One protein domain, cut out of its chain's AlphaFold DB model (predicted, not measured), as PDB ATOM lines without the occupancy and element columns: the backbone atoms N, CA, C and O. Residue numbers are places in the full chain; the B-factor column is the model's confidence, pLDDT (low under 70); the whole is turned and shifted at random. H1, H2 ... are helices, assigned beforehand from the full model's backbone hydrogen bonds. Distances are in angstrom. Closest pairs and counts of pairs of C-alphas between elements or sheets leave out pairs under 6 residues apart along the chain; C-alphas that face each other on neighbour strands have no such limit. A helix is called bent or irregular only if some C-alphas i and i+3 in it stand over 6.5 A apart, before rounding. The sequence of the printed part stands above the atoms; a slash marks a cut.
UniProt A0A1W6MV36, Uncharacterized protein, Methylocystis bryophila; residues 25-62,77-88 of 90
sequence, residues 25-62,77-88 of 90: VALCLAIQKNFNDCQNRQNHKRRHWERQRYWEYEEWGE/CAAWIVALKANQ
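This is residues 25 to 62 and 77 to 88 of the 90 residues of an uncharacterized protein of Methylocystis bryophila (UniProt A0A1W6MV36). One long helix, H1, makes the length of the model, and a short helix, H2, packs side by side on its first half, running back toward residue 25. The other half of H1, residues 43 to 62, sticks out as a bare arm. The printed part has 50 residues with two named helices, H1 then H2, and no named strand: all helix. It is extended, with a radius of gyration of the C-alphas of 16.8 A, and spans 51 by 15 by 8 A.

H1, residues 25 to 62, touches H2, residues 78 to 86, with residues 28 to 35 alone. Their closest C-alphas, those of Phe 35 and Trp 80, are 5.4 A apart. They run opposite ways at a shallow tilt of 17 degrees. In H2 every O i to N i+4 pair is within hydrogen-bond range; in H1, 33 of 34 are.

H1 begins at C-alpha 25 (113.203, 161.316, 198.329) and measures 50.9 A. It has a kink of 49 degrees near residue 56 and is irregular: C-alphas 59 and 62 are 9.6 A apart. H2 measures 12.5 A and ends at C-alpha 86 (109.524, 168.196, 208.910).

The C-alphas farthest apart, those of Val 25 and Gly 61, are 51.6 A apart. Residues 63 to 76 are not printed; C-alphas 62 and 77 are 32.4 A apart across this cut. No printed residue has a pLDDT under 70.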
ATOM      1  N   VAL A  25     112.157 160.706 199.187       86.38
ATOM      2  CA  VAL A  25     113.203 161.316 198.329       86.38
ATOM      3  C   VAL A  25     112.602 162.236 197.261       86.38
ATOM      4  O   VAL A  25     113.054 163.367 197.094       86.38
ATOM      5  N   ALA A  26     111.540 161.796 196.580       89.44
ATOM      6  CA  ALA A  26     110.856 162.619 195.582       89.44
ATOM      7  C   ALA A  26     110.243 163.891 196.198       89.44
ATOM      8  O   ALA A  26     110.342 164.975 195.621       89.44
ATOM      9  N   LEU A  27     109.663 163.772 197.396       90.38
ATOM     10  CA  LEU A  27     109.110 164.902 198.142       90.38
ATOM     11  C   LEU A  27     110.211 165.890 198.550       90.38
ATOM     12  O   LEU A  27     110.070 167.091 198.336       90.38
ATOM     13  N   CYS A  28     111.333 165.397 199.070       91.31
ATOM     14  CA  CYS A  28     112.472 166.216 199.465       91.31
ATOM     15  C   CYS A  28     113.054 167.001 198.288       91.31
ATOM     16  O   CYS A  28     113.299 168.199 198.420       91.31
ATOM     17  N   LEU A  29     113.193 166.369 197.119       93.25
ATOM     18  CA  LEU A  29     113.634 167.049 195.898       93.25
ATOM     19  C   LEU A  29     112.651 168.145 195.465       93.25
ATOM     20  O   LEU A  29     113.080 169.229 195.067       93.25
ATOM     21  N   ALA A  30     111.343 167.906 195.579       94.38
ATOM     22  CA  ALA A  30     110.329 168.908 195.258       94.38
ATOM     23  C   ALA A  30     110.382 170.112 196.216       94.38
ATOM     24  O   ALA A  30     110.384 171.261 195.770       94.38
ATOM     25  N   ILE A  31     110.486 169.869 197.526       93.69
ATOM     26  CA  ILE A  31     110.610 170.935 198.532       93.69
ATOM     27  C   ILE A  31     111.923 171.709 198.328       93.69
ATOM     28  O   ILE A  31     111.925 172.941 198.363       93.69
ATOM     29  N   GLN A  32     113.029 171.015 198.051       94.38
ATOM     30  CA  GLN A  32     114.325 171.643 197.786       94.38
ATOM     31  C   GLN A  32     114.296 172.494 196.513       94.38
ATOM     32  O   GLN A  32     114.837 173.601 196.501       94.38
ATOM     33  N   LYS A  33     113.618 172.033 195.457       95.94
ATOM     34  CA  LYS A  33     113.387 172.837 194.256       95.94
ATOM     35  C   LYS A  33     112.626 174.120 194.594       95.94
ATOM     36  O   LYS A  33     113.049 175.193 194.176       95.94
ATOM     37  N   ASN A  34     111.559 174.035 195.386       95.44
ATOM     38  CA  ASN A  34     110.782 175.213 195.781       95.44
ATOM     39  C   ASN A  34     111.598 176.202 196.624       95.44
ATOM     40  O   ASN A  34     111.485 177.415 196.428       95.44
ATOM     41  N   PHE A  35     112.453 175.698 197.518       95.38
ATOM     42  CA  PHE A  35     113.407 176.524 198.253       95.38
ATOM     43  C   PHE A  35     114.361 177.264 197.305       95.38
ATOM     44  O   PHE A  35     114.508 178.482 197.411       95.38
ATOM     45  N   ASN A  36     114.954 176.553 196.345       95.50
ATOM     46  CA  ASN A  36     115.868 177.140 195.363       95.50
ATOM     47  C   ASN A  36     115.166 178.181 194.481       95.50
ATOM     48  O   ASN A  36     115.707 179.261 194.252       95.50
ATOM     49  N   ASP A  37     113.946 177.896 194.026       96.50
ATOM     50  CA  ASP A  37     113.147 178.831 193.232       96.50
ATOM     51  C   ASP A  37     112.816 180.102 194.033       96.50
ATOM     52  O   ASP A  37     112.878 181.207 193.493       96.50
ATOM     53  N   CYS A  38     112.516 179.965 195.329       95.69
ATOM     54  CA  CYS A  38     112.320 181.099 196.232       95.69
ATOM     55  C   CYS A  38     113.592 181.944 196.374       95.69
ATOM     56  O   CYS A  38     113.563 183.150 196.128       95.69
ATOM     57  N   GLN A  39     114.728 181.306 196.666       95.06
ATOM     58  CA  GLN A  39     116.021 181.986 196.775       95.06
ATOM     59  C   GLN A  39     116.389 182.716 195.481       95.06
ATOM     60  O   GLN A  39     116.870 183.849 195.505       95.06
ATOM     61  N   ASN A  40     116.121 182.104 194.328       95.50
ATOM     62  CA  ASN A  40     116.372 182.720 193.030       95.50
ATOM     63  C   ASN A  40     115.532 183.983 192.819       95.50
ATOM     64  O   ASN A  40     116.072 184.992 192.357       95.50
ATOM     65  N   ARG A  41     114.247 183.968 193.194       93.81
ATOM     66  CA  ARG A  41     113.391 185.164 193.139       93.81
ATOM     67  C   ARG A  41     113.862 186.250 194.097       93.81
ATOM     68  O   ARG A  41     113.997 187.396 193.673       93.81
ATOM     69  N   GLN A  42     114.178 185.902 195.343       93.25
ATOM     70  CA  GLN A  42     114.695 186.855 196.328       93.25
ATOM     71  C   GLN A  42     116.008 187.493 195.840       93.25
ATOM     72  O   GLN A  42     116.174 188.710 195.890       93.25
ATOM     73  N   ASN A  43     116.919 186.695 195.275       92.81
ATOM     74  CA  ASN A  43     118.169 187.180 194.685       92.81
ATOM     75  C   ASN A  43     117.943 188.051 193.442       92.81
ATOM     76  O   ASN A  43     118.713 188.979 193.199       92.81
ATOM     77  N   HIS A  44     116.930 187.748 192.629       92.88
ATOM     78  CA  HIS A  44     116.565 188.575 191.481       92.88
ATOM     79  C   HIS A  44     116.048 189.946 191.932       92.88
ATOM     80  O   HIS A  44     116.557 190.966 191.468       92.88
ATOM     81  N   LYS A  45     115.113 189.975 192.889       90.62
ATOM     82  CA  LYS A  45     114.582 191.217 193.470       90.62
ATOM     83  C   LYS A  45     115.676 192.051 194.128       90.62
ATOM     84  O   LYS A  45     115.743 193.253 193.904       90.62
ATOM     85  N   ARG A  46     116.580 191.411 194.872       92.19
ATOM     86  CA  ARG A  46     117.729 192.077 195.497       92.19
ATOM     87  C   ARG A  46     118.649 192.721 194.469       92.19
ATOM     88  O   ARG A  46     118.973 193.888 194.608       92.19
ATOM     89  N   ARG A  47     119.006 192.003 193.400       92.44
ATOM     90  CA  ARG A  47     119.825 192.560 192.310       92.44
ATOM     91  C   ARG A  47     119.135 193.716 191.591       92.44
ATOM     92  O   ARG A  47     119.800 194.666 191.190       92.44
ATOM     93  N   HIS A  48     117.819 193.631 191.407       90.62
ATOM     94  CA  HIS A  48     117.041 194.738 190.860       90.62
ATOM     95  C   HIS A  48     117.110 195.961 191.780       90.62
ATOM     96  O   HIS A  48     117.420 197.053 191.316       90.62
ATOM     97  N   TRP A  49     116.894 195.759 193.080       89.81
ATOM     98  CA  TRP A  49     116.990 196.806 194.092       89.81
ATOM     99  C   TRP A  49     118.391 197.431 194.162       89.81
ATOM    100  O   TRP A  49     118.517 198.647 194.125       89.81
ATOM    101  N   GLU A  50     119.457 196.626 194.170       90.25
ATOM    102  CA  GLU A  50     120.844 197.117 194.175       90.25
ATOM    103  C   GLU A  50     121.150 197.972 192.942       90.25
ATOM    104  O   GLU A  50     121.806 199.008 193.047       90.25
ATOM    105  N   ARG A  51     120.654 197.555 191.770       90.75
ATOM    106  CA  ARG A  51     120.796 198.324 190.532       90.75
ATOM    107  C   ARG A  51     120.015 199.632 190.597       90.75
ATOM    108  O   ARG A  51     120.537 200.655 190.174       90.75
ATOM    109  N   GLN A  52     118.785 199.602 191.101       88.81
ATOM    110  CA  GLN A  52     117.979 200.806 191.272       88.81
ATOM    111  C   GLN A  52     118.664 201.783 192.229       88.81
ATOM    112  O   GLN A  52     118.830 202.943 191.880       88.81
ATOM    113  N   ARG A  53     119.166 201.298 193.368       86.94
ATOM    114  CA  ARG A  53     119.948 202.098 194.312       86.94
ATOM    115  C   ARG A  53     121.169 202.741 193.657       86.94
ATOM    116  O   ARG A  53     121.489 203.880 193.968       86.94
ATOM    117  N   TYR A  54     121.871 202.015 192.787       89.38
ATOM    118  CA  TYR A  54     123.002 202.578 192.049       89.38
ATOM    119  C   TYR A  54     122.566 203.743 191.148       89.38
ATOM    120  O   TYR A  54     123.185 204.798 191.189       89.38
ATOM    121  N   TRP A  55     121.479 203.580 190.389       88.81
ATOM    122  CA  TRP A  55     120.935 204.659 189.558       88.81
ATOM    123  C   TRP A  55     120.453 205.852 190.385       88.81
ATOM    124  O   TRP A  55     120.741 206.989 190.035       88.81
ATOM    125  N   GLU A  56     119.772 205.599 191.503       88.31
ATOM    126  CA  GLU A  56     119.338 206.648 192.432       88.31
ATOM    127  C   GLU A  56     120.532 207.424 192.999       88.31
ATOM    128  O   GLU A  56     120.453 208.637 193.142       88.31
ATOM    129  N   TYR A  57     121.650 206.750 193.277       87.56
ATOM    130  CA  TYR A  57     122.886 207.408 193.696       87.56
ATOM    131  C   TYR A  57     123.510 208.248 192.570       87.56
ATOM    132  O   TYR A  57     123.984 209.350 192.829       87.56
ATOM    133  N   GLU A  58     123.501 207.765 191.324       92.31
ATOM    134  CA  GLU A  58     123.982 208.561 190.185       92.31
ATOM    135  C   GLU A  58     123.116 209.806 189.925       92.31
ATOM    136  O   GLU A  58     123.643 210.827 189.488       92.31
ATOM    137  N   GLU A  59     121.811 209.739 190.204       91.56
ATOM    138  CA  GLU A  59     120.871 210.846 189.985       91.56
ATOM    139  C   GLU A  59     120.835 211.849 191.151       91.56
ATOM    140  O   GLU A  59     120.871 213.058 190.923       91.56
ATOM    141  N   TRP A  60     120.781 211.363 192.394       89.38
ATOM    142  CA  TRP A  60     120.530 212.176 193.595       89.38
ATOM    143  C   TRP A  60     121.747 212.311 194.524       89.38
ATOM    144  O   TRP A  60     121.688 213.032 195.520       89.38
ATOM    145  N   GLY A  61     122.865 211.651 194.215       85.62
ATOM    146  CA  GLY A  61     124.078 211.691 195.032       85.62
ATOM    147  C   GLY A  61     123.906 211.046 196.412       85.62
ATOM    148  O   GLY A  61     123.060 210.175 196.617       85.62
ATOM    149  N   GLU A  62     124.729 211.466 197.377       81.38
ATOM    150  CA  GLU A  62     124.717 210.917 198.745       81.38
ATOM    151  C   GLU A  62     123.458 211.277 199.549       81.38
ATOM    152  O   GLU A  62     123.098 210.539 200.465       81.38
ATOM    153  N   CYS A  77     111.639 182.604 202.387       93.25
ATOM    154  CA  CYS A  77     112.035 181.274 201.922       93.25
ATOM    155  C   CYS A  77     112.248 180.268 203.065       93.25
ATOM    156  O   CYS A  77     112.371 179.067 202.808       93.25
ATOM    157  N   ALA A  78     112.261 180.718 204.325       92.31
ATOM    158  CA  ALA A  78     112.527 179.865 205.484       92.31
ATOM    159  C   ALA A  78     111.435 178.807 205.707       92.31
ATOM    160  O   ALA A  78     111.725 177.727 206.227       92.31
ATOM    161  N   ALA A  79     110.205 179.061 205.247       93.25
ATOM    162  CA  ALA A  79     109.118 178.083 205.283       93.25
ATOM    163  C   ALA A  79     109.494 176.756 204.593       93.25
ATOM    164  O   ALA A  79     109.148 175.679 205.082       93.25
ATOM    165  N   TRP A  80     110.279 176.804 203.510       94.06
ATOM    166  CA  TRP A  80     110.736 175.595 202.822       94.06
ATOM    167  C   TRP A  80     111.797 174.827 203.614       94.06
ATOM    168  O   TRP A  80     111.817 173.602 203.572       94.06
ATOM    169  N   ILE A  81     112.629 175.514 204.404       92.69
ATOM    170  CA  ILE A  81     113.585 174.862 205.311       92.69
ATOM    171  C   ILE A  81     112.838 174.115 206.420       92.69
ATOM    172  O   ILE A  81     113.200 172.986 206.757       92.69
ATOM    173  N   VAL A  82     111.776 174.715 206.965       94.25
ATOM    174  CA  VAL A  82     110.901 174.049 207.943       94.25
ATOM    175  C   VAL A  82     110.264 172.803 207.324       94.25
ATOM    176  O   VAL A  82     110.288 171.743 207.945       94.25
ATOM    177  N   ALA A  83     109.772 172.895 206.085       91.25
ATOM    178  CA  ALA A  83     109.199 171.756 205.373       91.25
ATOM    179  C   ALA A  83     110.221 170.633 205.119       91.25
ATOM    180  O   ALA A  83     109.884 169.461 205.288       91.25
ATOM    181  N   LEU A  84     111.471 170.959 204.770       89.56
ATOM    182  CA  LEU A  84     112.531 169.956 204.605       89.56
ATOM    183  C   LEU A  84     112.826 169.221 205.920       89.56
ATOM    184  O   LEU A  84     112.896 167.992 205.930       89.56
ATOM    185  N   LYS A  85     112.932 169.955 207.035       89.75
ATOM    186  CA  LYS A  85     113.133 169.366 208.371       89.75
ATOM    187  C   LYS A  85     111.963 168.475 208.783       89.75
ATOM    188  O   LYS A  85     112.174 167.368 209.266       89.75
ATOM    189  N   ALA A  86     110.733 168.940 208.563       91.00
ATOM    190  CA  ALA A  86     109.524 168.196 208.910       91.00
ATOM    191  C   ALA A  86     109.410 166.855 208.162       91.00
ATOM    192  O   ALA A  86     108.835 165.911 208.693       91.00
ATOM    193  N   ASN A  87     109.985 166.761 206.958       88.06
ATOM    194  CA  ASN A  87     109.962 165.555 206.128       88.06
ATOM    195  C   ASN A  87     111.245 164.710 206.219       88.06
ATOM    196  O   ASN A  87     111.404 163.777 205.431       88.06
ATOM    197  N   GLN A  88     112.134 165.011 207.177       87.38
ATOM    198  CA  GLN A  88     113.401 164.298 207.397       87.38
ATOM    199  C   GLN A  88     114.287 164.256 206.141       87.38
ATOM    200  O   GLN A  88     114.895 163.238 205.816       87.38
TER     201      GLN A  88